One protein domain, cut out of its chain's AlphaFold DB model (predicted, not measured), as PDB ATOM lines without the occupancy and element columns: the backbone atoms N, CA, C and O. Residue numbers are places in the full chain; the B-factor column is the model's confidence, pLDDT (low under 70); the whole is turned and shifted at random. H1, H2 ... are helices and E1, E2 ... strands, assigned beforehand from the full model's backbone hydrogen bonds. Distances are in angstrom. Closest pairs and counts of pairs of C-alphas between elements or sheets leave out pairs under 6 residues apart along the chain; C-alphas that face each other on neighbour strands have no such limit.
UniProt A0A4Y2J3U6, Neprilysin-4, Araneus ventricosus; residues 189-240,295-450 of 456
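This is residues 189 to 240 and 295 to 450 of the 456 residues of the protein "Neprilysin-4" of Araneus ventricosus (UniProt A0A4Y2J3U6). Helices H3 and H5 cross in the core with H1 packed across both, and the small sheet E1, E3, E2 packs on H3 away from H5. H2 folds back beside H1, H6 packs on residues 328 to 336 of H3, and H4 meets the first part of H5. The printed part has 208 residues, in the order H1, H2, E1, E2, E3, H3, H4, H5, H6; it is mostly helix, the sheet mixed. It is compact, with a radius of gyration of the C-alphas of 17.6 A and spans of 52 by 45 by 35 A.

H1, residues 190 to 212, begins at C-alpha 190 (17.607, -10.398, 34.894) and is 33.4 A long. H2 is 219 to 231, E1 233 to 237, E2 301 to 303, E3 308 to 312. H3 is 327 to 344, H4 365 to 382 and H5 400 to 424, 35.9 A long. H6, 437 to 448, ends at C-alpha 448 (38.789, -24.463, 35.657).

H1 and H2 form a helical hairpin, closest at the C-alphas of Val 208 and Glu 226, 5.7 A. E1 and E3 are parallel, with N 235 and O 309 2.8 A apart; hairpin E2 and E3 is antiparallel, with N 303 and O 308 2.8 A apart. H3 is on the sheet, at a height of 10.8 A. H3 touches H5 at a steep tilt of 42 degrees, the C-alphas of Gly 339 and Gly 409 closest at 3.7 A. Every O i to N i+4 pair is within hydrogen-bond range in H1, H2, H5 and H6, and 12 of 14 in H3 and in H4.

Residues 241 to 294 are not printed; C-alphas 240 and 295 are 10.9 A apart. The links from E3 to H3, H3 to H4, H4 to H5 and H5 to H6 are long. No printed residue has a pLDDT under 70.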
ATOM      1  N   GLY A 189      21.435  -9.999  31.689       84.56
ATOM      2  CA  GLY A 189      19.982  -9.948  31.894       84.56
ATOM      3  C   GLY A 189      19.505 -10.395  33.285       84.56
ATOM      4  O   GLY A 189      20.227 -11.047  34.040       84.56
ATOM      5  N   GLU A 190      18.245 -10.085  33.602       85.56
ATOM      6  CA  GLU A 190      17.607 -10.398  34.894       85.56
ATOM      7  C   GLU A 190      17.488 -11.911  35.161       85.56
ATOM      8  O   GLU A 190      17.706 -12.363  36.285       85.56
ATOM      9  N   ASP A 191      17.219 -12.715  34.129       86.44
ATOM     10  CA  ASP A 191      17.094 -14.175  34.257       86.44
ATOM     11  C   ASP A 191      18.410 -14.831  34.700       86.44
ATOM     12  O   ASP A 191      18.430 -15.650  35.622       86.44
ATOM     13  N   LEU A 192      19.526 -14.404  34.095       88.56
ATOM     14  CA  LEU A 192      20.878 -14.827  34.463       88.56
ATOM     15  C   LEU A 192      21.173 -14.490  35.931       88.56
ATOM     16  O   LEU A 192      21.680 -15.322  36.686       88.56
ATOM     17  N   GLU A 193      20.815 -13.278  36.352       91.19
ATOM     18  CA  GLU A 193      20.989 -12.835  37.730       91.19
ATOM     19  C   GLU A 193      20.196 -13.701  38.722       91.19
ATOM     20  O   GLU A 193      20.730 -14.117  39.756       91.19
ATOM     21  N   ASN A 194      18.934 -13.994  38.408       91.94
ATOM     22  CA  ASN A 194      18.058 -14.801  39.255       91.94
ATOM     23  C   ASN A 194      18.553 -16.245  39.386       91.94
ATOM     24  O   ASN A 194      18.536 -16.805  40.488       91.94
ATOM     25  N   GLU A 195      19.061 -16.834  38.304       92.00
ATOM     26  CA  GLU A 195      19.631 -18.179  38.350       92.00
ATOM     27  C   GLU A 195      20.876 -18.239  39.246       92.00
ATOM     28  O   GLU A 195      20.999 -19.136  40.088       92.00
ATOM     29  N   ILE A 196      21.771 -17.253  39.141       94.75
ATOM     30  CA  ILE A 196      22.974 -17.201  39.978       94.75
ATOM     31  C   ILE A 196      22.606 -16.959  41.449       94.75
ATOM     32  O   ILE A 196      23.175 -17.598  42.335       94.75
ATOM     33  N   LYS A 197      21.619 -16.102  41.745       95.12
ATOM     34  CA  LYS A 197      21.110 -15.921  43.120       95.12
ATOM     35  C   LYS A 197      20.558 -17.220  43.708       95.12
ATOM     36  O   LYS A 197      20.811 -17.514  44.881       95.12
ATOM     37  N   SER A 198      19.835 -18.002  42.907       94.00
ATOM     38  CA  SER A 198      19.336 -19.320  43.316       94.00
ATOM     39  C   SER A 198      20.490 -20.276  43.632       94.00
ATOM     40  O   SER A 198      20.518 -20.885  44.706       94.00
ATOM     41  N   LEU A 199      21.510 -20.320  42.768       95.88
ATOM     42  CA  LEU A 199      22.723 -21.105  42.994       95.88
ATOM     43  C   LEU A 199      23.427 -20.697  44.299       95.88
ATOM     44  O   LEU A 199      23.718 -21.553  45.133       95.88
ATOM     45  N   ILE A 200      23.634 -19.399  44.538       97.50
ATOM     46  CA  ILE A 200      24.264 -18.895  45.771       97.50
ATOM     47  C   ILE A 200      23.457 -19.291  47.011       97.50
ATOM     48  O   ILE A 200      24.031 -19.714  48.016       97.50
ATOM     49  N   THR A 201      22.130 -19.199  46.942       97.00
ATOM     50  CA  THR A 201      21.241 -19.597  48.042       97.00
ATOM     51  C   THR A 201      21.368 -21.093  48.340       97.00
ATOM     52  O   THR A 201      21.531 -21.480  49.499       97.00
ATOM     53  N   SER A 202      21.377 -21.929  47.297       97.12
ATOM     54  CA  SER A 202      21.586 -23.378  47.400       97.12
ATOM     55  C   SER A 202      22.936 -23.719  48.048       97.12
ATOM     56  O   SER A 202      23.008 -24.567  48.942       97.12
ATOM     57  N   LEU A 203      24.005 -23.010  47.671       98.38
ATOM     58  CA  LEU A 203      25.348 -23.196  48.231       98.38
ATOM     59  C   LEU A 203      25.432 -22.773  49.705       98.38
ATOM     60  O   LEU A 203      25.971 -23.525  50.518       98.38
ATOM     61  N   LYS A 204      24.834 -21.634  50.087       98.00
ATOM     62  CA  LYS A 204      24.747 -21.211  51.498       98.00
ATOM     63  C   LYS A 204      24.025 -22.254  52.351       98.00
ATOM     64  O   LYS A 204      24.504 -22.612  53.425       98.00
ATOM     65  N   GLN A 205      22.912 -22.801  51.860       97.31
ATOM     66  CA  GLN A 205      22.185 -23.871  52.551       97.31
ATOM     67  C   GLN A 205      23.019 -25.153  52.676       97.31
ATOM     68  O   GLN A 205      23.043 -25.773  53.743       97.31
ATOM     69  N   ALA A 206      23.741 -25.544  51.622       98.00
ATOM     70  CA  ALA A 206      24.637 -26.699  51.660       98.00
ATOM     71  C   ALA A 206      25.791 -26.511  52.659       98.00
ATOM     72  O   ALA A 206      26.177 -27.468  53.342       98.00
ATOM     73  N   PHE A 207      26.311 -25.288  52.794       97.81
ATOM     74  CA  PHE A 207      27.322 -24.953  53.791       97.81
ATOM     75  C   PHE A 207      26.769 -25.011  55.221       97.81
ATOM     76  O   PHE A 207      27.363 -25.685  56.063       97.81
ATOM     77  N   VAL A 208      25.585 -24.442  55.478       97.69
ATOM     78  CA  VAL A 208      24.882 -24.558  56.773       97.69
ATOM     79  C   VAL A 208      24.636 -26.024  57.145       97.69
ATOM     80  O   VAL A 208      24.946 -26.453  58.259       97.69
ATOM     81  N   GLY A 209      24.143 -26.835  56.204       96.25
ATOM     82  CA  GLY A 209      24.001 -28.280  56.405       96.25
ATOM     83  C   GLY A 209      25.338 -28.963  56.712       96.25
ATOM     84  O   GLY A 209      25.399 -29.904  57.502       96.25
ATOM     85  N   GLY A 210      26.431 -28.456  56.139       95.94
ATOM     86  CA  GLY A 210      27.782 -28.919  56.412       95.94
ATOM     87  C   GLY A 210      28.307 -28.577  57.800       95.94
ATOM     88  O   GLY A 210      28.909 -29.456  58.422       95.94
ATOM     89  N   ILE A 211      28.048 -27.364  58.295       96.50
ATOM     90  CA  ILE A 211      28.392 -26.921  59.655       96.50
ATOM     91  C   ILE A 211      27.725 -27.832  60.691       96.50
ATOM     92  O   ILE A 211      28.381 -28.323  61.611       96.50
ATOM     93  N   LYS A 212      26.437 -28.147  60.499       95.50
ATOM     94  CA  LYS A 212      25.659 -28.994  61.422       95.50
ATOM     95  C   LYS A 212      26.288 -30.378  61.629       95.50
ATOM     96  O   LYS A 212      26.237 -30.914  62.737       95.50
ATOM     97  N   GLN A 213      26.946 -30.913  60.598       95.00
ATOM     98  CA  GLN A 213      27.613 -32.221  60.602       95.00
ATOM     99  C   GLN A 213      29.042 -32.217  61.176       95.00
ATOM    100  O   GLN A 213      29.653 -33.280  61.248       95.00
ATOM    101  N   GLN A 214      29.616 -31.064  61.540       94.88
ATOM    102  CA  GLN A 214      30.973 -31.026  62.098       94.88
ATOM    103  C   GLN A 214      30.969 -31.468  63.564       94.88
ATOM    104  O   GLN A 214      30.249 -30.902  64.382       94.88
ATOM    105  N   ASN A 215      31.776 -32.472  63.905       94.94
ATOM    106  CA  ASN A 215      31.828 -33.027  65.265       94.94
ATOM    107  C   ASN A 215      32.771 -32.256  66.200       94.94
ATOM    108  O   ASN A 215      32.648 -32.374  67.413       94.94
ATOM    109  N   TRP A 216      33.709 -31.487  65.642       95.50
ATOM    110  CA  TRP A 216      34.670 -30.693  66.412       95.50
ATOM    111  C   TRP A 216      34.099 -29.339  66.868       95.50
ATOM    112  O   TRP A 216      34.659 -28.723  67.769       95.50
ATOM    113  N   LEU A 217      32.969 -28.907  66.289       96.38
ATOM    114  CA  LEU A 217      32.224 -27.717  66.703       96.38
ATOM    115  C   LEU A 217      31.195 -28.060  67.786       96.38
ATOM    116  O   LEU A 217      30.402 -28.995  67.620       96.38
ATOM    117  N   ASP A 218      31.156 -27.260  68.848       96.94
ATOM    118  CA  ASP A 218      30.095 -27.306  69.853       96.94
ATOM    119  C   ASP A 218      28.768 -26.712  69.311       96.94
ATOM    120  O   ASP A 218      28.755 -26.058  68.259       96.94
ATOM    121  N   PRO A 219      27.624 -26.960  69.981       97.31
ATOM    122  CA  PRO A 219      26.323 -26.466  69.532       97.31
ATOM    123  C   PRO A 219      26.224 -24.941  69.391       97.31
ATOM    124  O   PRO A 219      25.601 -24.479  68.434       97.31
ATOM    125  N   ASP A 220      26.843 -24.171  70.286       96.88
ATOM    126  CA  ASP A 220      26.737 -22.710  70.289       96.88
ATOM    127  C   ASP A 220      27.541 -22.124  69.125       96.88
ATOM    128  O   ASP A 220      27.024 -21.307  68.357       96.88
ATOM    129  N   THR A 221      28.760 -22.622  68.885       97.38
ATOM    130  CA  THR A 221      29.556 -22.180  67.732       97.38
ATOM    131  C   THR A 221      28.891 -22.535  66.399       97.38
ATOM    132  O   THR A 221      28.953 -21.752  65.449       97.38
ATOM    133  N   LYS A 222      28.184 -23.672  66.301       98.12
ATOM    134  CA  LYS A 222      27.401 -24.008  65.093       98.12
ATOM    135  C   LYS A 222      26.326 -22.966  64.792       98.12
ATOM    136  O   LYS A 222      26.163 -22.613  63.625       98.12
ATOM    137  N   ILE A 223      25.625 -22.476  65.818       97.81
ATOM    138  CA  ILE A 223      24.608 -21.424  65.677       97.81
ATOM    139  C   ILE A 223      25.264 -20.130  65.195       97.81
ATOM    140  O   ILE A 223      24.806 -19.548  64.215       97.81
ATOM    141  N   LEU A 224      26.377 -19.718  65.808       97.69
ATOM    142  CA  LEU A 224      27.096 -18.506  65.404       97.69
ATOM    143  C   LEU A 224      27.591 -18.581  63.950       97.69
ATOM    144  O   LEU A 224      27.466 -17.616  63.193       97.69
ATOM    145  N   CYS A 225      28.115 -19.737  63.536       97.94
ATOM    146  CA  CYS A 225      28.527 -19.958  62.155       97.94
ATOM    147  C   CYS A 225      27.333 -19.890  61.192       97.94
ATOM    148  O   CYS A 225      27.429 -19.226  60.162       97.94
ATOM    149  N   GLU A 226      26.199 -20.516  61.525       98.12
ATOM    150  CA  GLU A 226      24.965 -20.428  60.732       98.12
ATOM    151  C   GLU A 226      24.486 -18.975  60.596       98.12
ATOM    152  O   GLU A 226      24.226 -18.521  59.480       98.12
ATOM    153  N   GLU A 227      24.464 -18.206  61.688       98.12
ATOM    154  CA  GLU A 227      24.115 -16.783  61.653       98.12
ATOM    155  C   GLU A 227      25.026 -15.978  60.723       98.12
ATOM    156  O   GLU A 227      24.537 -15.144  59.957       98.12
ATOM    157  N   LYS A 228      26.341 -16.225  60.754       98.31
ATOM    158  CA  LYS A 228      27.302 -15.514  59.901       98.31
ATOM    159  C   LYS A 228      27.081 -15.794  58.414       98.31
ATOM    160  O   LYS A 228      27.080 -14.851  57.623       98.31
ATOM    161  N   VAL A 229      26.861 -17.053  58.033       97.88
ATOM    162  CA  VAL A 229      26.603 -17.444  56.630       97.88
ATOM    163  C   VAL A 229      25.301 -16.835  56.124       97.88
ATOM    164  O   VAL A 229      25.237 -16.357  54.994       97.88
ATOM    165  N   LEU A 230      24.255 -16.854  56.952       96.94
ATOM    166  CA  LEU A 230      22.946 -16.318  56.581       96.94
ATOM    167  C   LEU A 230      22.948 -14.785  56.516       96.94
ATOM    168  O   LEU A 230      22.235 -14.218  55.692       96.94
ATOM    169  N   ALA A 231      23.770 -14.122  57.333       97.62
ATOM    170  CA  ALA A 231      23.989 -12.677  57.272       97.62
ATOM    171  C   ALA A 231      24.905 -12.241  56.115       97.62
ATOM    172  O   ALA A 231      24.945 -11.054  55.790       97.62
ATOM    173  N   MET A 232      25.640 -13.173  55.501       97.62
ATOM    174  CA  MET A 232      26.561 -12.876  54.410       97.62
ATOM    175  C   MET A 232      25.799 -12.286  53.224       97.62
ATOM    176  O   MET A 232      24.871 -12.904  52.694       97.62
ATOM    177  N   THR A 233      26.197 -11.101  52.784       95.56
ATOM    178  CA  THR A 233      25.579 -10.403  51.650       95.56
ATOM    179  C   THR A 233      26.192 -10.849  50.322       95.56
ATOM    180  O   THR A 233      27.245 -11.488  50.292       95.56
ATOM    181  N   THR A 234      25.513 -10.558  49.212       95.06
ATOM    182  CA  THR A 234      25.975 -10.921  47.868       95.06
ATOM    183  C   THR A 234      25.993  -9.685  46.975       95.06
ATOM    184  O   THR A 234      24.942  -9.112  46.693       95.06
ATOM    185  N   LYS A 235      27.175  -9.326  46.474       95.25
ATOM    186  CA  LYS A 235      27.394  -8.309  45.441       95.25
ATOM    187  C   LYS A 235      27.528  -9.017  44.088       95.25
ATOM    188  O   LYS A 235      28.555  -9.626  43.801       95.25
ATOM    189  N   LEU A 236      26.469  -9.003  43.277       95.12
ATOM    190  CA  LEU A 236      26.379  -9.792  42.040       95.12
ATOM    191  C   LEU A 236      26.386  -8.907  40.788       95.12
ATOM    192  O   LEU A 236      25.573  -7.993  40.669       95.12
ATOM    193  N   GLY A 237      27.277  -9.215  39.847       94.75
ATOM    194  CA  GLY A 237      27.408  -8.559  38.551       94.75
ATOM    195  C   GLY A 237      28.085  -7.196  38.651       94.75
ATOM    196  O   GLY A 237      29.259  -7.050  38.308       94.75
ATOM    197  N   TYR A 238      27.335  -6.191  39.094       95.06
ATOM    198  CA  TYR A 238      27.762  -4.795  39.111       95.06
ATOM    199  C   TYR A 238      26.954  -3.950  40.115       95.06
ATOM    200  O   TYR A 238      25.808  -4.289  40.434       95.06
ATOM    201  N   PRO A 239      27.507  -2.820  40.595       95.00
ATOM    202  CA  PRO A 239      26.754  -1.879  41.412       95.00
ATOM    203  C   PRO A 239      25.690  -1.161  40.573       95.00
ATOM    204  O   PRO A 239      25.982  -0.605  39.517       95.00
ATOM    205  N   ARG A 240      24.437  -1.143  41.043       93.12
ATOM    206  CA  ARG A 240      23.275  -0.722  40.230       93.12
ATOM    207  C   ARG A 240      23.359   0.706  39.700       93.12
ATOM    208  O   ARG A 240      22.847   0.975  38.617       93.12
ATOM    209  N   PRO A 295      33.652  -4.297  37.998       93.94
ATOM    210  CA  PRO A 295      32.721  -5.328  37.525       93.94
ATOM    211  C   PRO A 295      33.263  -6.253  36.424       93.94
ATOM    212  O   PRO A 295      32.813  -7.387  36.296       93.94
ATOM    213  N   LEU A 296      34.223  -5.795  35.615       93.44
ATOM    214  CA  LEU A 296      34.758  -6.565  34.483       93.44
ATOM    215  C   LEU A 296      35.943  -7.470  34.846       93.44
ATOM    216  O   LEU A 296      36.478  -8.162  33.981       93.44
ATOM    217  N   VAL A 297      36.337  -7.503  36.120       90.81
ATOM    218  CA  VAL A 297      37.369  -8.422  36.602       90.81
ATOM    219  C   VAL A 297      36.875  -9.865  36.475       90.81
ATOM    220  O   VAL A 297      35.765 -10.203  36.880       90.81
ATOM    221  N   VAL A 298      37.717 -10.739  35.922       91.44
ATOM    222  CA  VAL A 298      37.447 -12.180  35.818       91.44
ATOM    223  C   VAL A 298      37.969 -12.866  37.077       91.44
ATOM    224  O   VAL A 298      39.012 -13.511  37.059       91.44
ATOM    225  N   ASN A 299      37.279 -12.651  38.192       92.00
ATOM    226  CA  ASN A 299      37.595 -13.270  39.476       92.00
ATOM    227  C   ASN A 299      36.356 -13.251  40.388       92.00
ATOM    228  O   ASN A 299      35.330 -12.696  40.000       92.00
ATOM    229  N   ALA A 300      36.442 -13.841  41.573       94.44
ATOM    230  CA  ALA A 300      35.463 -13.714  42.647       94.44
ATOM    231  C   ALA A 300      36.190 -13.376  43.955       94.44
ATOM    232  O   ALA A 300      37.413 -13.495  44.023       94.44
ATOM    233  N   PHE A 301      35.457 -12.846  44.936       95.88
ATOM    234  CA  PHE A 301      36.074 -12.381  46.176       95.88
ATOM    235  C   PHE A 301      35.149 -12.485  47.391       95.88
ATOM    236  O   PHE A 301      33.934 -12.307  47.276       95.88
ATOM    237  N   TYR A 302      35.750 -12.602  48.573       96.12
ATOM    238  CA  TYR A 302      35.111 -12.382  49.865       96.12
ATOM    239  C   TYR A 302      35.644 -11.114  50.551       96.12
ATOM    240  O   TYR A 302      36.846 -10.923  50.731       96.12
ATOM    241  N   GLU A 303      34.733 -10.235  50.968       93.38
ATOM    242  CA  GLU A 303      35.015  -9.009  51.714       93.38
ATOM    243  C   GLU A 303      34.772  -9.232  53.213       93.38
ATOM    244  O   GLU A 303      33.634  -9.144  53.687       93.38
ATOM    245  N   ALA A 304      35.833  -9.468  53.988       92.00
ATOM    246  CA  ALA A 304      35.711  -9.768  55.417       92.00
ATOM    247  C   ALA A 304      35.018  -8.655  56.227       92.00
ATOM    248  O   ALA A 304      34.150  -8.938  57.050       92.00
ATOM    249  N   THR A 305      35.335  -7.386  55.955       90.12
ATOM    250  CA  THR A 305      34.748  -6.219  56.643       90.12
ATOM    251  C   THR A 305      33.299  -5.938  56.248       90.12
ATOM    252  O   THR A 305      32.579  -5.247  56.966       90.12
ATOM    253  N   GLY A 306      32.863  -6.449  55.094       91.31
ATOM    254  CA  GLY A 306      31.485  -6.351  54.619       91.31
ATOM    255  C   GLY A 306      30.635  -7.579  54.948       91.31
ATOM    256  O   GLY A 306      29.410  -7.488  54.849       91.31
ATOM    257  N   ASN A 307      31.273  -8.700  55.320       96.19
ATOM    258  CA  ASN A 307      30.712 -10.052  55.253       96.19
ATOM    259  C   ASN A 307      29.950 -10.244  53.926       96.19
ATOM    260  O   ASN A 307      28.735 -10.454  53.907       96.19
ATOM    261  N   ALA A 308      30.653 -10.053  52.807       95.56
ATOM    262  CA  ALA A 308      30.056 -10.032  51.475       95.56
ATOM    263  C   ALA A 308      30.838 -10.911  50.501       95.56
ATOM    264  O   ALA A 308      32.057 -10.806  50.425       95.56
ATOM    265  N   VAL A 309      30.136 -11.723  49.715       96.62
ATOM    266  CA  VAL A 309      30.713 -12.389  48.539       96.62
ATOM    267  C   VAL A 309      30.440 -11.556  47.294       96.62
ATOM    268  O   VAL A 309      29.325 -11.061  47.103       96.62
ATOM    269  N   ILE A 310      31.458 -11.377  46.460       96.06
ATOM    270  CA  ILE A 310      31.434 -10.512  45.285       96.06
ATOM    271  C   ILE A 310      31.712 -11.346  44.041       96.06
ATOM    272  O   ILE A 310      32.775 -11.949  43.906       96.06
ATOM    273  N   PHE A 311      30.765 -11.330  43.106       96.50
ATOM    274  CA  PHE A 311      30.871 -11.997  41.810       96.50
ATOM    275  C   PHE A 311      30.696 -10.954  40.698       96.50
ATOM    276  O   PHE A 311      29.567 -10.724  40.258       96.50
ATOM    277  N   PRO A 312      31.778 -10.277  40.274       95.50
ATOM    278  CA  PRO A 312      31.767  -9.336  39.157       95.50
ATOM    279  C   PRO A 312      31.225  -9.974  37.872       95.50
ATOM    280  O   PRO A 312      31.433 -11.158  37.622       95.50
ATOM    281  N   VAL A 313      30.580  -9.200  37.001       94.69
ATOM    282  CA  VAL A 313      30.039  -9.715  35.732       94.69
ATOM    283  C   VAL A 313      31.108 -10.375  34.846       94.69
ATOM    284  O   VAL A 313      30.803 -11.307  34.106       94.69
ATOM    285  N   GLY A 314      32.378  -9.970  34.970       92.88
ATOM    286  CA  GLY A 314      33.498 -10.542  34.218       92.88
ATOM    287  C   GLY A 314      33.699 -12.054  34.404       92.88
ATOM    288  O   GLY A 314      34.137 -12.721  33.461       92.88
ATOM    289  N   ILE A 315      33.359 -12.622  35.573       93.19
ATOM    290  CA  ILE A 315      33.436 -14.077  35.817       93.19
ATOM    291  C   ILE A 315      32.156 -14.825  35.407       93.19
ATOM    292  O   ILE A 315      32.192 -16.030  35.164       93.19
ATOM    293  N   LEU A 316      31.023 -14.130  35.277       93.31
ATOM    294  CA  LEU A 316      29.689 -14.713  35.071       93.31
ATOM    295  C   LEU A 316      29.400 -15.021  33.596       93.31
ATOM    296  O   LEU A 316      28.363 -14.654  33.051       93.31
ATOM    297  N   ARG A 317      30.345 -15.692  32.942       88.94
ATOM    298  CA  ARG A 317      30.303 -16.010  31.514       88.94
ATOM    299  C   ARG A 317      30.869 -17.395  31.236       88.94
ATOM    300  O   ARG A 317      31.484 -18.024  32.097       88.94
ATOM    301  N   THR A 318      30.713 -17.856  30.003       87.75
ATOM    302  CA  THR A 318      31.312 -19.111  29.528       87.75
ATOM    303  C   THR A 318      32.851 -19.044  29.625       87.75
ATOM    304  O   THR A 318      33.427 -18.019  29.257       87.75
ATOM    305  N   PRO A 319      33.543 -20.106  30.084       88.62
ATOM    306  CA  PRO A 319      33.013 -21.424  30.443       88.62
ATOM    307  C   PRO A 319      32.466 -21.533  31.872       88.62
ATOM    308  O   PRO A 319      31.805 -22.524  32.165       88.62
ATOM    309  N   ILE A 320      32.697 -20.550  32.747       91.19
ATOM    310  CA  ILE A 320      32.373 -20.629  34.180       91.19
ATOM    311  C   ILE A 320      30.874 -20.788  34.437       91.19
ATOM    312  O   ILE A 320      30.484 -21.611  35.268       91.19
ATOM    313  N   PHE A 321      30.033 -20.060  33.704       91.50
ATOM    314  CA  PHE A 321      28.584 -20.140  33.845       91.50
ATOM    315  C   PHE A 321      27.847 -19.955  32.518       91.50
ATOM    316  O   PHE A 321      28.206 -19.111  31.697       91.50
ATOM    317  N   THR A 322      26.786 -20.740  32.341       89.50
ATOM    318  CA  THR A 322      25.811 -20.596  31.255       89.50
ATOM    319  C   THR A 322      24.445 -21.043  31.794       89.50
ATOM    320  O   THR A 322      24.388 -22.145  32.343       89.50
ATOM    321  N   PRO A 323      23.363 -20.256  31.653       85.50
ATOM    322  CA  PRO A 323      22.032 -20.626  32.155       85.50
ATOM    323  C   PRO A 323      21.517 -21.981  31.633       85.50
ATOM    324  O   PRO A 323      21.142 -22.880  32.393       85.50
ATOM    325  N   ASP A 324      21.605 -22.167  30.315       85.50
ATOM    326  CA  ASP A 324      20.902 -23.234  29.587       85.50
ATOM    327  C   ASP A 324      21.661 -24.568  29.509       85.50
ATOM    328  O   ASP A 324      21.344 -25.429  28.685       85.50
ATOM    329  N   ARG A 325      22.693 -24.764  30.338       90.81
ATOM    330  CA  ARG A 325      23.461 -26.017  30.367       90.81
ATOM    331  C   ARG A 325      23.104 -26.871  31.590       90.81
ATOM    332  O   ARG A 325      22.637 -26.322  32.591       90.81
ATOM    333  N   PRO A 326      23.373 -28.191  31.550       95.31
ATOM    334  CA  PRO A 326      23.104 -29.066  32.684       95.31
ATOM    335  C   PRO A 326      23.727 -28.560  33.988       95.31
ATOM    336  O   PRO A 326      24.882 -28.111  34.012       95.31
ATOM    337  N   LYS A 327      22.980 -28.643  35.089       95.56
ATOM    338  CA  LYS A 327      23.364 -28.061  36.378       95.56
ATOM    339  C   LYS A 327      24.631 -28.680  36.948       95.56
ATOM    340  O   LYS A 327      25.413 -27.942  37.541       95.56
ATOM    341  N   TYR A 328      24.930 -29.957  36.699       96.00
ATOM    342  CA  TYR A 328      26.222 -30.538  37.109       96.00
ATOM    343  C   TYR A 328      27.445 -29.788  36.553       96.00
ATOM    344  O   TYR A 328      28.494 -29.785  37.199       96.00
ATOM    345  N   LEU A 329      27.325 -29.102  35.408       95.81
ATOM    346  CA  LEU A 329      28.390 -28.247  34.870       95.81
ATOM    347  C   LEU A 329      28.498 -26.925  35.638       95.81
ATOM    348  O   LEU A 329      29.596 -26.509  35.997       95.81
ATOM    349  N   ASN A 330      27.363 -26.275  35.919       95.88
ATOM    350  CA  ASN A 330      27.327 -25.019  36.677       95.88
ATOM    351  C   ASN A 330      27.771 -25.214  38.128       95.88
ATOM    352  O   ASN A 330      28.588 -24.438  38.618       95.88
ATOM    353  N   TYR A 331      27.304 -26.270  38.797       97.25
ATOM    354  CA  TYR A 331      27.752 -26.611  40.143       97.25
ATOM    355  C   TYR A 331      29.245 -26.971  40.168       97.25
ATOM    356  O   TYR A 331      29.931 -26.567  41.099       97.25
ATOM    357  N   GLY A 332      29.757 -27.677  39.152       96.00
ATOM    358  CA  GLY A 332      31.173 -28.064  39.054       96.00
ATOM    359  C   GLY A 332      32.132 -26.920  38.716       96.00
ATOM    360  O   GLY A 332      33.335 -27.069  38.900       96.00
ATOM    361  N   MET A 333      31.615 -25.778  38.251       95.06
ATOM    362  CA  MET A 333      32.394 -24.569  37.973       95.06
ATOM    363  C   MET A 333      32.012 -23.431  38.922       95.06
ATOM    364  O   MET A 333      32.572 -23.334  40.013       95.06
ATOM    365  N   LEU A 334      31.040 -22.589  38.540       96.31
ATOM    366  CA  LEU A 334      30.617 -21.445  39.348       96.31
ATOM    367  C   LEU A 334      30.187 -21.862  40.761       96.31
ATOM    368  O   LEU A 334      30.486 -21.152  41.710       96.31
ATOM    369  N   GLY A 335      29.540 -23.019  40.928       97.44
ATOM    370  CA  GLY A 335      29.167 -23.524  42.252       97.44
ATOM    371  C   GLY A 335      30.368 -23.754  43.170       97.44
ATOM    372  O   GLY A 335      30.294 -23.422  44.352       97.44
ATOM    373  N   VAL A 336      31.488 -24.260  42.637       97.62
ATOM    374  CA  VAL A 336      32.733 -24.418  43.404       97.62
ATOM    375  C   VAL A 336      33.330 -23.061  43.758       97.62
ATOM    376  O   VAL A 336      33.714 -22.870  44.905       97.62
ATOM    377  N   VAL A 337      33.343 -22.107  42.819       97.38
ATOM    378  CA  VAL A 337      33.812 -20.731  43.071       97.38
ATOM    379  C   VAL A 337      32.966 -20.058  44.156       97.38
ATOM    380  O   VAL A 337      33.504 -19.504  45.104       97.38
ATOM    381  N   ILE A 338      31.637 -20.175  44.095       98.38
ATOM    382  CA  ILE A 338      30.747 -19.640  45.133       98.38
ATOM    383  C   ILE A 338      31.037 -20.286  46.492       98.38
ATOM    384  O   ILE A 338      31.105 -19.590  47.502       98.38
ATOM    385  N   GLY A 339      31.204 -21.611  46.530       98.31
ATOM    386  CA  GLY A 339      31.554 -22.321  47.760       98.31
ATOM    387  C   GLY A 339      32.922 -21.909  48.316       98.31
ATOM    388  O   GLY A 339      33.082 -21.830  49.532       98.31
ATOM    389  N   HIS A 340      33.891 -21.622  47.444       98.25
ATOM    390  CA  HIS A 340      35.207 -21.102  47.810       98.25
ATOM    391  C   HIS A 340      35.064 -19.742  48.513       98.25
ATOM    392  O   HIS A 340      35.439 -19.623  49.677       98.25
ATOM    393  N   GLU A 341      34.377 -18.777  47.891       98.19
ATOM    394  CA  GLU A 341      34.178 -17.442  48.478       98.19
ATOM    395  C   GLU A 341      33.348 -17.454  49.771       98.19
ATOM    396  O   GLU A 341      33.619 -16.694  50.697       98.19
ATOM    397  N   ILE A 342      32.343 -18.331  49.888       98.62
ATOM    398  CA  ILE A 342      31.609 -18.497  51.155       98.62
ATOM    399  C   ILE A 342      32.551 -19.019  52.251       98.62
ATOM    400  O   ILE A 342      32.447 -18.596  53.405       98.62
ATOM    401  N   THR A 343      33.471 -19.925  51.905       98.44
ATOM    402  CA  THR A 343      34.418 -20.504  52.868       98.44
ATOM    403  C   THR A 343      35.446 -19.491  53.344       98.44
ATOM    404  O   THR A 343      35.825 -19.577  54.507       98.44
ATOM    405  N   HIS A 344      35.829 -18.498  52.537       97.94
ATOM    406  CA  HIS A 344      36.713 -17.423  53.002       97.94
ATOM    407  C   HIS A 344      36.147 -16.675  54.216       97.94
ATOM    408  O   HIS A 344      36.893 -16.132  55.020       97.94
ATOM    409  N   GLY A 345      34.831 -16.714  54.454       97.12
ATOM    410  CA  GLY A 345      34.247 -16.254  55.717       97.12
ATOM    411  C   GLY A 345      34.633 -17.078  56.954       97.12
ATOM    412  O   GLY A 345      34.331 -16.672  58.070       97.12
ATOM    413  N   PHE A 346      35.273 -18.230  56.803       97.50
ATOM    414  CA  PHE A 346      35.515 -19.223  57.854       97.50
ATOM    415  C   PHE A 346      36.908 -19.861  57.776       97.50
ATOM    416  O   PHE A 346      37.178 -20.787  58.541       97.50
ATOM    417  N   ASP A 347      37.774 -19.393  56.875       95.25
ATOM    418  CA  ASP A 347      39.183 -19.787  56.821       95.25
ATOM    419  C   ASP A 347      39.978 -19.220  58.020       95.25
ATOM    420  O   ASP A 347      39.397 -18.697  58.982       95.25
ATOM    421  N   ASN A 348      41.308 -19.349  58.011       91.19
ATOM    422  CA  ASN A 348      42.126 -18.936  59.148       91.19
ATOM    423  C   ASN A 348      42.067 -17.415  59.389       91.19
ATOM    424  O   ASN A 348      42.134 -16.973  60.543       91.19
ATOM    425  N   SER A 349      41.865 -16.623  58.336       89.25
ATOM    426  CA  SER A 349      41.761 -15.164  58.391       89.25
ATOM    427  C   SER A 349      40.322 -14.688  58.634       89.25
ATOM    428  O   SER A 349      40.038 -13.957  59.589       89.25
ATOM    429  N   GLY A 350      39.376 -15.121  57.809       92.88
ATOM    430  CA  GLY A 350      37.984 -14.697  57.818       92.88
ATOM    431  C   GLY A 350      37.197 -15.154  59.037       92.88
ATOM    432  O   GLY A 350      36.275 -14.435  59.445       92.88
ATOM    433  N   ARG A 351      37.582 -16.258  59.705       94.25
ATOM    434  CA  ARG A 351      36.980 -16.648  60.995       94.25
ATOM    435  C   ARG A 351      37.124 -15.567  62.064       94.25
ATOM    436  O   ARG A 351      36.340 -15.550  62.997       94.25
ATOM    437  N   LYS A 352      38.096 -14.656  61.951       91.56
ATOM    438  CA  LYS A 352      38.337 -13.590  62.940       91.56
ATOM    439  C   LYS A 352      37.334 -12.435  62.831       91.56
ATOM    440  O   LYS A 352      37.327 -11.544  63.677       91.56
ATOM    441  N   PHE A 353      36.485 -12.440  61.803       93.44
ATOM    442  CA  PHE A 353      35.457 -11.425  61.587       93.44
ATOM    443  C   PHE A 353      34.079 -11.961  61.973       93.44
ATOM    444  O   PHE A 353      33.749 -13.091  61.625       93.44
ATOM    445  N   ASP A 354      33.259 -11.191  62.681       95.44
ATOM    446  CA  ASP A 354      31.888 -11.601  63.010       95.44
ATOM    447  C   ASP A 354      30.918 -11.444  61.818       95.44
ATOM    448  O   ASP A 354      31.297 -11.090  60.698       95.44
ATOM    449  N   LYS A 355      29.625 -11.698  62.056       97.06
ATOM    450  CA  LYS A 355      28.570 -11.612  61.034       97.06
ATOM    451  C   LYS A 355      28.351 -10.218  60.437       97.06
ATOM    452  O   LYS A 355      27.738 -10.125  59.376       97.06
ATOM    453  N   VAL A 356      28.811  -9.156  61.102       94.81
ATOM    454  CA  VAL A 356      28.708  -7.774  60.608       94.81
ATOM    455  C   VAL A 356      30.044  -7.230  60.090       94.81
ATOM    456  O   VAL A 356      30.081  -6.087  59.638       94.81
ATOM    457  N   GLY A 357      31.102  -8.050  60.104       91.75
ATOM    458  CA  GLY A 357      32.419  -7.718  59.567       91.75
ATOM    459  C   GLY A 357      33.353  -7.023  60.558       91.75
ATOM    460  O   GLY A 357      34.330  -6.399  60.142       91.75
ATOM    461  N   ASN A 358      33.091  -7.109  61.867       91.00
ATOM    462  CA  ASN A 358      34.032  -6.615  62.872       91.00
ATOM    463  C   ASN A 358      35.102  -7.664  63.158       91.00
ATOM    464  O   ASN A 358      34.775  -8.833  63.329       91.00
ATOM    465  N   LEU A 359      36.362  -7.244  63.299       88.00
ATOM    466  CA  LEU A 359      37.412  -8.103  63.842       88.00
ATOM    467  C   LEU A 359      37.171  -8.303  65.348       88.00
ATOM    468  O   LEU A 359      37.314  -7.361  66.129       88.00
ATOM    469  N   THR A 360      36.775  -9.507  65.746       87.94
ATOM    470  CA  THR A 360      36.460  -9.878  67.134       87.94
ATOM    471  C   THR A 360      36.618 -11.387  67.310       87.94
ATOM    472  O   THR A 360      36.358 -12.154  66.387       87.94
ATOM    473  N   GLN A 361      37.033 -11.838  68.493       87.31
ATOM    474  CA  GLN A 361      37.029 -13.261  68.814       87.31
ATOM    475  C   GLN A 361      35.618 -13.686  69.243       87.31
ATOM    476  O   GLN A 361      35.201 -13.455  70.375       87.31
ATOM    477  N   TRP A 362      34.876 -14.300  68.321       94.62
ATOM    478  CA  TRP A 362      33.514 -14.811  68.544       94.62
ATOM    479  C   TRP A 362      33.452 -16.343  68.658       94.62
ATOM    480  O   TRP A 362      32.366 -16.902  68.791       94.62
ATOM    481  N   TRP A 363      34.604 -17.020  68.623       95.00
ATOM    482  CA  TRP A 363      34.765 -18.430  68.997       95.00
ATOM    483  C   TRP A 363      35.446 -18.522  70.360       95.00
ATOM    484  O   TRP A 363      36.238 -17.650  70.713       95.00
ATOM    485  N   SER A 364      35.163 -19.581  71.117       95.06
ATOM    486  CA  SER A 364      35.932 -19.878  72.327       95.06
ATOM    487  C   SER A 364      37.348 -20.336  71.968       95.06
ATOM    488  O   SER A 364      37.569 -20.901  70.895       95.06
ATOM    489  N   ASP A 365      38.298 -20.147  72.887       95.00
ATOM    490  CA  ASP A 365      39.693 -20.567  72.688       95.00
ATOM    491  C   ASP A 365      39.794 -22.067  72.363       95.00
ATOM    492  O   ASP A 365      40.546 -22.467  71.481       95.00
ATOM    493  N   GLU A 366      38.963 -22.902  72.999       96.56
ATOM    494  CA  GLU A 366      38.906 -24.344  72.721       96.56
ATOM    495  C   GLU A 366      38.563 -24.639  71.251       96.56
ATOM    496  O   GLU A 366      39.147 -25.531  70.635       96.56
ATOM    497  N   ILE A 367      37.620 -23.896  70.670       97.00
ATOM    498  CA  ILE A 367      37.221 -24.087  69.273       97.00
ATOM    499  C   ILE A 367      38.263 -23.525  68.312       97.00
ATOM    500  O   ILE A 367      38.482 -24.106  67.249       97.00
ATOM    501  N   VAL A 368      38.935 -22.436  68.688       95.31
ATOM    502  CA  VAL A 368      40.070 -21.907  67.928       95.31
ATOM    503  C   VAL A 368      41.191 -22.943  67.841       95.31
ATOM    504  O   VAL A 368      41.693 -23.191  66.746       95.31
ATOM    505  N   GLU A 369      41.534 -23.602  68.946       95.75
ATOM    506  CA  GLU A 369      42.559 -24.649  68.943       95.75
ATOM    507  C   GLU A 369      42.130 -25.870  68.118       95.75
ATOM    508  O   GLU A 369      42.886 -26.319  67.258       95.75
ATOM    509  N   LYS A 370      40.878 -26.334  68.239       96.88
ATOM    510  CA  LYS A 370      40.360 -27.406  67.363       96.88
ATOM    511  C   LYS A 370      40.394 -27.023  65.885       96.88
ATOM    512  O   LYS A 370      40.687 -27.871  65.046       96.88
ATOM    513  N   PHE A 371      40.100 -25.769  65.540       96.50
ATOM    514  CA  PHE A 371      40.228 -25.292  64.164       96.50
ATOM    515  C   PHE A 371      41.679 -25.377  63.684       96.50
ATOM    516  O   PHE A 371      41.917 -25.899  62.597       96.50
ATOM    517  N   LYS A 372      42.644 -24.920  64.496       95.44
ATOM    518  CA  LYS A 372      44.076 -25.016  64.174       95.44
ATOM    519  C   LYS A 372      44.513 -26.467  63.970       95.44
ATOM    520  O   LYS A 372      45.212 -26.748  63.002       95.44
ATOM    521  N   GLU A 373      44.040 -27.400  64.798       95.69
ATOM    522  CA  GLU A 373      44.296 -28.838  64.625       95.69
ATOM    523  C   GLU A 373      43.788 -29.361  63.272       95.69
ATOM    524  O   GLU A 373      44.492 -30.101  62.586       95.69
ATOM    525  N   GLN A 374      42.579 -28.968  62.846       95.69
ATOM    526  CA  GLN A 374      42.069 -29.345  61.520       95.69
ATOM    527  C   GLN A 374      42.873 -28.679  60.391       95.69
ATOM    528  O   GLN A 374      43.156 -29.311  59.373       95.69
ATOM    529  N   ALA A 375      43.243 -27.409  60.568       96.19
ATOM    530  CA  ALA A 375      43.998 -26.621  59.600       96.19
ATOM    531  C   ALA A 375      45.430 -27.158  59.393       96.19
ATOM    532  O   ALA A 375      45.936 -27.137  58.270       96.19
ATOM    533  N   ALA A 376      46.056 -27.717  60.436       96.50
ATOM    534  CA  ALA A 376      47.374 -28.354  60.374       96.50
ATOM    535  C   ALA A 376      47.447 -29.471  59.323       96.50
ATOM    536  O   ALA A 376      48.429 -29.557  58.590       96.50
ATOM    537  N   CYS A 377      46.373 -30.249  59.157       96.94
ATOM    538  CA  CYS A 377      46.293 -31.290  58.130       96.94
ATOM    539  C   CYS A 377      46.482 -30.725  56.708       96.94
ATOM    540  O   CYS A 377      47.185 -31.318  55.889       96.94
ATOM    541  N   PHE A 378      45.915 -29.548  56.416       96.81
ATOM    542  CA  PHE A 378      46.100 -28.887  55.120       96.81
ATOM    543  C   PHE A 378      47.538 -28.407  54.938       96.81
ATOM    544  O   PHE A 378      48.115 -28.609  53.872       96.81
ATOM    545  N   VAL A 379      48.145 -27.820  55.971       96.44
ATOM    546  CA  VAL A 379      49.552 -27.400  55.905       96.44
ATOM    547  C   VAL A 379      50.454 -28.595  55.628       96.44
ATOM    548  O   VAL A 379      51.281 -28.531  54.718       96.44
ATOM    549  N   GLU A 380      50.280 -29.691  56.365       97.44
ATOM    550  CA  GLU A 380      51.067 -30.913  56.200       97.44
ATOM    551  C   GLU A 380      50.904 -31.514  54.802       97.44
ATOM    552  O   GLU A 380      51.898 -31.847  54.157       97.44
ATOM    553  N   GLN A 381      49.665 -31.615  54.312       97.88
ATOM    554  CA  GLN A 381      49.372 -32.159  52.989       97.88
ATOM    555  C   GLN A 381      49.992 -31.307  51.879       97.88
ATOM    556  O   GLN A 381      50.696 -31.827  51.012       97.88
ATOM    557  N   TYR A 382      49.724 -30.000  51.878       96.69
ATOM    558  CA  TYR A 382      50.136 -29.131  50.778       96.69
ATOM    559  C   TYR A 382      51.641 -28.869  50.793       96.69
ATOM    560  O   TYR A 382      52.239 -28.785  49.727       96.69
ATOM    561  N   SER A 383      52.292 -28.876  51.963       97.00
ATOM    562  CA  SER A 383      53.754 -28.721  52.060       97.00
ATOM    563  C   SER A 383      54.555 -29.881  51.450       97.00
ATOM    564  O   SER A 383      55.768 -29.780  51.267       97.00
ATOM    565  N   GLN A 384      53.897 -30.995  51.114       96.62
ATOM    566  CA  GLN A 384      54.510 -32.130  50.420       96.62
ATOM    567  C   GLN A 384      54.413 -32.026  48.893       96.62
ATOM    568  O   GLN A 384      55.031 -32.831  48.195       96.62
ATOM    569  N   LEU A 385      53.647 -31.068  48.359       94.94
ATOM    570  CA  LEU A 385      53.435 -30.934  46.921       94.94
ATOM    571  C   LEU A 385      54.633 -30.237  46.261       94.94
ATOM    572  O   LEU A 385      54.926 -29.089  46.609       94.94
ATOM    573  N   PRO A 386      55.318 -30.884  45.302       93.94
ATOM    574  CA  PRO A 386      56.432 -30.267  44.598       93.94
ATOM    575  C   PRO A 386      55.938 -29.237  43.577       93.94
ATOM    576  O   PRO A 386      54.941 -29.435  42.881       93.94
ATOM    577  N   ILE A 387      56.684 -28.146  43.448       89.31
ATOM    578  CA  ILE A 387      56.588 -27.168  42.368       89.31
ATOM    579  C   ILE A 387      57.816 -27.374  41.475       89.31
ATOM    580  O   ILE A 387      58.827 -26.678  41.601       89.31
ATOM    581  N   ASP A 388      57.720 -28.353  40.569       85.56
ATOM    582  CA  ASP A 388      58.836 -28.852  39.744       85.56
ATOM    583  C   ASP A 388      59.626 -27.746  39.049       85.56
ATOM    584  O   ASP A 388      60.846 -27.823  38.936       85.56
ATOM    585  N   ILE A 389      58.926 -26.703  38.598       80.69
ATOM    586  CA  ILE A 389      59.555 -25.593  37.898       80.69
ATOM    587  C   ILE A 389      60.610 -24.917  38.796       80.69
ATOM    588  O   ILE A 389      61.752 -24.772  38.376       80.69
ATOM    589  N   VAL A 390      60.282 -24.551  40.040       82.88
ATOM    590  CA  VAL A 390      61.200 -23.818  40.938       82.88
ATOM    591  C   VAL A 390      62.042 -24.743  41.823       82.88
ATOM    592  O   VAL A 390      62.887 -24.257  42.569       82.88
ATOM    593  N   GLY A 391      61.824 -26.061  41.761       86.38
ATOM    594  CA  GLY A 391      62.543 -27.039  42.585       86.38
ATOM    595  C   GLY A 391      62.278 -26.893  44.089       86.38
ATOM    596  O   GLY A 391      63.141 -27.224  44.898       86.38
ATOM    597  N   GLN A 392      61.111 -26.365  44.459       90.44
ATOM    598  CA  GLN A 392      60.667 -26.175  45.843       90.44
ATOM    599  C   GLN A 392      59.313 -26.846  46.046       90.44
ATOM    600  O   GLN A 392      58.622 -27.132  45.072       90.44
ATOM    601  N   ASN A 393      58.908 -27.060  47.294       92.62
ATOM    602  CA  ASN A 393      57.543 -27.475  47.602       92.62
ATOM    603  C   ASN A 393      56.640 -26.257  47.810       92.62
ATOM    604  O   ASN A 393      57.111 -25.166  48.132       92.62
ATOM    605  N   VAL A 394      55.331 -26.457  47.657       93.31
ATOM    606  CA  VAL A 394      54.324 -25.475  48.066       93.31
ATOM    607  C   VAL A 394      54.531 -25.131  49.540       93.31
ATOM    608  O   VAL A 394      54.757 -26.004  50.372       93.31
ATOM    609  N   ASN A 395      54.429 -23.850  49.882       92.50
ATOM    610  CA  ASN A 395      54.373 -23.434  51.274       92.50
ATOM    611  C   ASN A 395      52.930 -23.614  51.781       92.50
ATOM    612  O   ASN A 395      52.050 -22.798  51.488       92.50
ATOM    613  N   GLY A 396      52.669 -24.707  52.505       93.38
ATOM    614  CA  GLY A 396      51.328 -25.042  52.995       93.38
ATOM    615  C   GLY A 396      50.762 -24.016  53.978       93.38
ATOM    616  O   GLY A 396      49.553 -23.825  54.026       93.38
ATOM    617  N   ASN A 397      51.632 -23.309  54.705       89.00
ATOM    618  CA  ASN A 397      51.249 -22.204  55.579       89.00
ATOM    619  C   ASN A 397      50.766 -21.000  54.765       89.00
ATOM    620  O   ASN A 397      49.694 -20.465  55.023       89.00
ATOM    621  N   GLN A 398      51.535 -20.600  53.749       88.06
ATOM    622  CA  GLN A 398      51.200 -19.459  52.892       88.06
ATOM    623  C   GLN A 398      49.915 -19.680  52.082       88.06
ATOM    624  O   GLN A 398      49.211 -18.726  51.775       88.06
ATOM    625  N   THR A 399      49.615 -20.930  51.727       92.94
ATOM    626  CA  THR A 399      48.451 -21.296  50.901       92.94
ATOM    627  C   THR A 399      47.249 -21.771  51.720       92.94
ATOM    628  O   THR A 399      46.238 -22.165  51.147       92.94
ATOM    629  N   LEU A 400      47.335 -21.751  53.055       94.12
ATOM    630  CA  LEU A 400      46.359 -22.375  53.949       94.12
ATOM    631  C   LEU A 400      44.917 -21.912  53.711       94.12
ATOM    632  O   LEU A 400      44.030 -22.757  53.594       94.12
ATOM    633  N   ASP A 401      44.691 -20.598  53.642       93.38
ATOM    634  CA  ASP A 401      43.351 -20.020  53.481       93.38
ATOM    635  C   ASP A 401      42.691 -20.514  52.188       93.38
ATOM    636  O   ASP A 401      41.597 -21.087  52.220       93.38
ATOM    637  N   ASP A 402      43.409 -20.423  51.067       95.50
ATOM    638  CA  ASP A 402      42.934 -20.898  49.766       95.50
ATOM    639  C   ASP A 402      42.753 -22.421  49.736       95.50
ATOM    640  O   ASP A 402      41.792 -22.921  49.148       95.50
ATOM    641  N   ASN A 403      43.624 -23.184  50.405       96.88
ATOM    642  CA  ASN A 403      43.519 -24.643  50.473       96.88
ATOM    643  C   ASN A 403      42.258 -25.082  51.237       96.88
ATOM    644  O   ASN A 403      41.549 -25.994  50.792       96.88
ATOM    645  N   ILE A 404      41.952 -24.427  52.365       97.81
ATOM    646  CA  ILE A 404      40.710 -24.645  53.122       97.81
ATOM    647  C   ILE A 404      39.502 -24.324  52.234       97.81
ATOM    648  O   ILE A 404      38.543 -25.110  52.188       97.81
ATOM    649  N   CYS A 405      39.557 -23.204  51.510       97.62
ATOM    650  CA  CYS A 405      38.472 -22.721  50.662       97.62
ATOM    651  C   CYS A 405      38.229 -23.603  49.437       97.62
ATOM    652  O   CYS A 405      37.082 -23.959  49.172       97.62
ATOM    653  N   ASP A 406      39.274 -24.060  48.747       97.56
ATOM    654  CA  ASP A 406      39.154 -24.958  47.594       97.56
ATOM    655  C   ASP A 406      38.531 -26.309  47.985       97.56
ATOM    656  O   ASP A 406      37.598 -26.787  47.330       97.56
ATOM    657  N   ASN A 407      38.987 -26.913  49.089       97.75
ATOM    658  CA  ASN A 407      38.462 -28.202  49.551       97.75
ATOM    659  C   ASN A 407      37.014 -28.089  50.035       97.75
ATOM    660  O   ASN A 407      36.152 -28.915  49.705       97.75
ATOM    661  N   SER A 408      36.729 -27.056  50.826       96.50
ATOM    662  CA  SER A 408      35.394 -26.833  51.372       96.50
ATOM    663  C   SER A 408      34.413 -26.406  50.287       96.50
ATOM    664  O   SER A 408      33.289 -26.909  50.276       96.50
ATOM    665  N   GLY A 409      34.829 -25.548  49.355       97.62
ATOM    666  CA  GLY A 409      34.021 -25.078  48.235       97.62
ATOM    667  C   GLY A 409      33.609 -26.211  47.304       97.62
ATOM    668  O   GLY A 409      32.426 -26.348  46.989       97.62
ATOM    669  N   LEU A 410      34.536 -27.115  46.964       98.06
ATOM    670  CA  LEU A 410      34.219 -28.310  46.175       98.06
ATOM    671  C   LEU A 410      33.217 -29.222  46.900       98.06
ATOM    672  O   LEU A 410      32.233 -29.678  46.311       98.06
ATOM    673  N   LYS A 411      33.427 -29.463  48.200       97.31
ATOM    674  CA  LYS A 411      32.527 -30.278  49.033       97.31
ATOM    675  C   LYS A 411      31.132 -29.658  49.155       97.31
ATOM    676  O   LYS A 411      30.138 -30.389  49.144       97.31
ATOM    677  N   GLN A 412      31.045 -28.337  49.283       97.62
ATOM    678  CA  GLN A 412      29.784 -27.593  49.326       97.62
ATOM    679  C   GLN A 412      29.038 -27.677  48.001       97.62
ATOM    680  O   GLN A 412      27.865 -28.042  47.998       97.62
ATOM    681  N   ALA A 413      29.721 -27.416  46.887       98.25
ATOM    682  CA  ALA A 413      29.145 -27.496  45.551       98.25
ATOM    683  C   ALA A 413      28.635 -28.901  45.229       98.25
ATOM    684  O   ALA A 413      27.521 -29.055  44.730       98.25
ATOM    685  N   TYR A 414      29.397 -29.931  45.605       98.19
ATOM    686  CA  TYR A 414      28.961 -31.317  45.485       98.19
ATOM    687  C   TYR A 414      27.679 -31.578  46.287       98.19
ATOM    688  O   TYR A 414      26.717 -32.129  45.755       98.19
ATOM    689  N   ARG A 415      27.625 -31.159  47.558       98.06
ATOM    690  CA  ARG A 415      26.425 -31.314  48.400       98.06
ATOM    691  C   ARG A 415      25.222 -30.572  47.829       98.06
ATOM    692  O   ARG A 415      24.138 -31.143  47.781       98.06
ATOM    693  N   ALA A 416      25.417 -29.341  47.372       98.31
ATOM    694  CA  ALA A 416      24.366 -28.540  46.764       98.31
ATOM    695  C   ALA A 416      23.829 -29.195  45.478       98.31
ATOM    696  O   ALA A 416      22.617 -29.301  45.311       98.31
ATOM    697  N   TYR A 417      24.707 -29.755  44.637       98.19
ATOM    698  CA  TYR A 417      24.296 -30.544  43.474       98.19
ATOM    699  C   TYR A 417      23.525 -31.816  43.864       98.19
ATOM    700  O   TYR A 417      22.512 -32.139  43.251       98.19
ATOM    701  N   ARG A 418      23.945 -32.541  44.911       97.81
ATOM    702  CA  ARG A 418      23.189 -33.713  45.393       97.81
ATOM    703  C   ARG A 418      21.812 -33.333  45.937       97.81
ATOM    704  O   ARG A 418      20.869 -34.087  45.714       97.81
ATOM    705  N   ASN A 419      21.686 -32.183  46.597       96.75
ATOM    706  CA  ASN A 419      20.392 -31.658  47.030       96.75
ATOM    707  C   ASN A 419      19.506 -31.332  45.821       96.75
ATOM    708  O   ASN A 419      18.363 -31.771  45.786       96.75
ATOM    709  N   TYR A 420      20.062 -30.665  44.802       97.12
ATOM    710  CA  TYR A 420      19.369 -30.401  43.540       97.12
ATOM    711  C   TYR A 420      18.848 -31.696  42.895       97.12
ATOM    712  O   TYR A 420      17.662 -31.807  42.605       97.12
ATOM    713  N   VAL A 421      19.693 -32.722  42.759       97.62
ATOM    714  CA  VAL A 421      19.279 -34.029  42.219       97.62
ATOM    715  C   VAL A 421      18.187 -34.686  43.068       97.62
ATOM    716  O   VAL A 421      17.287 -35.324  42.529       97.62
ATOM    717  N   SER A 422      18.247 -34.556  44.394       97.19
ATOM    718  CA  SER A 422      17.224 -35.117  45.283       97.19
ATOM    719  C   SER A 422      15.860 -34.438  45.125       97.19
ATOM    720  O   SER A 422      14.846 -35.069  45.413       97.19
ATOM    721  N   GLU A 423      15.838 -33.167  44.729       96.75
ATOM    722  CA  GLU A 423      14.623 -32.364  44.578       96.75
ATOM    723  C   GLU A 423      14.048 -32.449  43.157       96.75
ATOM    724  O   GLU A 423      12.841 -32.617  42.990       96.75
ATOM    725  N   TYR A 424      14.909 -32.393  42.137       96.31
ATOM    726  CA  TYR A 424      14.516 -32.270  40.727       96.31
ATOM    727  C   TYR A 424      14.778 -33.530  39.886       96.31
ATOM    728  O   TYR A 424      14.284 -33.629  38.764       96.31
ATOM    729  N   GLY A 425      15.513 -34.512  40.417       96.75
ATOM    730  CA  GLY A 425      15.951 -35.704  39.687       96.75
ATOM    731  C   GLY A 425      17.295 -35.527  38.969       96.75
ATOM    732  O   GLY A 425      17.881 -34.447  38.941       96.75
ATOM    733  N   GLU A 426      17.818 -36.619  38.405       95.88
ATOM    734  CA  GLU A 426      19.047 -36.585  37.597       95.88
ATOM    735  C   GLU A 426      18.761 -36.020  36.195       95.88
ATOM    736  O   GLU A 426      17.802 -36.416  35.529       95.88
ATOM    737  N   GLU A 427      19.632 -35.129  35.724       96.44
ATOM    738  CA  GLU A 427      19.573 -34.575  34.369       96.44
ATOM    739  C   GLU A 427      20.124 -35.558  33.315       96.44
ATOM    740  O   GLU A 427      20.884 -36.476  33.645       96.44
ATOM    741  N   PRO A 428      19.816 -35.370  32.020       95.31
ATOM    742  CA  PRO A 428      20.446 -36.138  30.951       95.31
ATOM    743  C   PRO A 428      21.973 -35.957  30.901       95.31
ATOM    744  O   PRO A 428      22.513 -34.861  31.085       95.31
ATOM    745  N   SER A 429      22.679 -37.043  30.587       95.19
ATOM    746  CA  SER A 429      24.127 -37.010  30.360       95.19
ATOM    747  C   SER A 429      24.484 -36.336  29.032       95.19
ATOM    748  O   SER A 429      23.710 -36.367  28.074       95.19
ATOM    749  N   LEU A 430      25.682 -35.746  28.965       94.19
ATOM    750  CA  LEU A 430      26.174 -35.107  27.745       94.19
ATOM    751  C   LEU A 430      26.394 -36.134  26.617       94.19
ATOM    752  O   LEU A 430      27.013 -37.180  26.844       94.19
ATOM    753  N   PRO A 431      25.963 -35.837  25.378       94.38
ATOM    754  CA  PRO A 431      26.231 -36.706  24.240       94.38
ATOM    755  C   PRO A 431      27.739 -36.782  23.959       94.38
ATOM    756  O   PRO A 431      28.450 -35.783  24.025       94.38
ATOM    757  N   GLY A 432      28.231 -37.977  23.620       93.88
ATOM    758  CA  GLY A 432      29.640 -38.197  23.266       93.88
ATOM    759  C   GLY A 432      30.611 -38.275  24.451       93.88
ATOM    760  O   GLY A 432      31.805 -38.461  24.228       93.88
ATOM    761  N   ILE A 433      30.124 -38.184  25.694       92.88
ATOM    762  CA  ILE A 433      30.940 -38.293  26.908       92.88
ATOM    763  C   ILE A 433      30.501 -39.527  27.705       92.88
ATOM    764  O   ILE A 433      29.393 -39.582  28.226       92.88
ATOM    765  N   ALA A 434      31.383 -40.520  27.828       93.94
ATOM    766  CA  ALA A 434      31.120 -41.772  28.547       93.94
ATOM    767  C   ALA A 434      31.368 -41.655  30.068       93.94
ATOM    768  O   ALA A 434      31.990 -42.527  30.671       93.94
ATOM    769  N   TYR A 435      30.901 -40.565  30.679       96.38
ATOM    770  CA  TYR A 435      31.021 -40.296  32.113       96.38
ATOM    771  C   TYR A 435      29.651 -39.960  32.704       96.38
ATOM    772  O   TYR A 435      28.823 -39.331  32.047       96.38
ATOM    773  N   SER A 436      29.415 -40.359  33.954       96.31
ATOM    774  CA  SER A 436      28.212 -39.963  34.690       96.31
ATOM    775  C   SER A 436      28.198 -38.455  34.952       96.31
ATOM    776  O   SER A 436      29.252 -37.823  35.009       96.31
ATOM    777  N   ASN A 437      27.020 -37.877  35.196       97.25
ATOM    778  CA  ASN A 437      26.872 -36.451  35.521       97.25
ATOM    779  C   ASN A 437      27.809 -36.012  36.658       97.25
ATOM    780  O   ASN A 437      28.432 -34.954  36.595       97.25
ATOM    781  N   LEU A 438      27.974 -36.866  37.674       96.94
ATOM    782  CA  LEU A 438      28.871 -36.594  38.791       96.94
ATOM    783  C   LEU A 438      30.356 -36.660  38.399       96.94
ATOM    784  O   LEU A 438      31.155 -35.856  38.867       96.94
ATOM    785  N   GLN A 439      30.747 -37.593  37.534       97.25
ATOM    786  CA  GLN A 439      32.110 -37.605  36.998       97.25
ATOM    787  C   GLN A 439      32.368 -36.348  36.159       97.25
ATOM    788  O   GLN A 439      33.423 -35.732  36.292       97.25
ATOM    789  N   VAL A 440      31.388 -35.918  35.358       96.88
ATOM    790  CA  VAL A 440      31.482 -34.678  34.583       96.88
ATOM    791  C   VAL A 440      31.596 -33.453  35.496       96.88
ATOM    792  O   VAL A 440      32.423 -32.594  35.211       96.88
ATOM    793  N   PHE A 441      30.868 -33.387  36.616       97.31
ATOM    794  CA  PHE A 441      31.030 -32.330  37.626       97.31
ATOM    795  C   PHE A 441      32.501 -32.169  38.060       97.31
ATOM    796  O   PHE A 441      33.041 -31.064  38.012       97.31
ATOM    797  N   PHE A 442      33.182 -33.266  38.414       97.38
ATOM    798  CA  PHE A 442      34.587 -33.205  38.842       97.38
ATOM    799  C   PHE A 442      35.549 -32.895  37.688       97.38
ATOM    800  O   PHE A 442      36.555 -32.218  37.898       97.38
ATOM    801  N   LEU A 443      35.237 -33.341  36.465       95.19
ATOM    802  CA  LEU A 443      36.001 -32.961  35.274       95.19
ATOM    803  C   LEU A 443      35.915 -31.453  35.011       95.19
ATOM    804  O   LEU A 443      36.934 -30.845  34.693       95.19
ATOM    805  N   GLN A 444      34.739 -30.840  35.182       92.31
ATOM    806  CA  GLN A 444      34.585 -29.391  35.028       92.31
ATOM    807  C   GLN A 444      35.380 -28.617  36.081       92.31
ATOM    808  O   GLN A 444      36.080 -27.671  35.729       92.31
ATOM    809  N   TYR A 445      35.348 -29.059  37.341       94.38
ATOM    810  CA  TYR A 445      36.172 -28.469  38.399       94.38
ATOM    811  C   TYR A 445      37.665 -28.488  38.037       94.38
ATOM    812  O   TYR A 445      38.341 -27.464  38.121       94.38
ATOM    813  N   ALA A 446      38.169 -29.630  37.562       93.75
ATOM    814  CA  ALA A 446      39.564 -29.755  37.147       93.75
ATOM    815  C   ALA A 446      39.906 -28.848  35.948       93.75
ATOM    816  O   ALA A 446      40.990 -28.270  35.908       93.75
ATOM    817  N   GLN A 447      38.986 -28.685  34.991       87.75
ATOM    818  CA  GLN A 447      39.193 -27.837  33.811       87.75
ATOM    819  C   GLN A 447      39.340 -26.349  34.151       87.75
ATOM    820  O   GLN A 447      40.126 -25.665  33.499       87.75
ATOM    821  N   VAL A 448      38.651 -25.857  35.186       79.31
ATOM    822  CA  VAL A 448      38.789 -24.463  35.657       79.31
ATOM    823  C   VAL A 448      40.210 -24.168  36.154       79.31
ATOM    824  O   VAL A 448      40.680 -23.040  36.041       79.31
ATOM    825  N   LYS A 449      40.916 -25.178  36.674       80.25
ATOM    826  CA  LYS A 449      42.261 -25.039  37.254       80.25
ATOM    827  C   LYS A 449      43.391 -25.299  36.238       80.25
ATOM    828  O   LYS A 449      44.557 -25.341  36.624       80.25
ATOM    829  N   LEU A 450      43.081 -25.473  34.948       80.75
ATOM    830  CA  LEU A 450      44.088 -25.701  33.904       80.75
ATOM    831  C   LEU A 450      44.871 -24.419  33.590       80.75
ATOM    832  O   LEU A 450      44.492 -23.632  32.726       80.75
TER     833      LEU A 450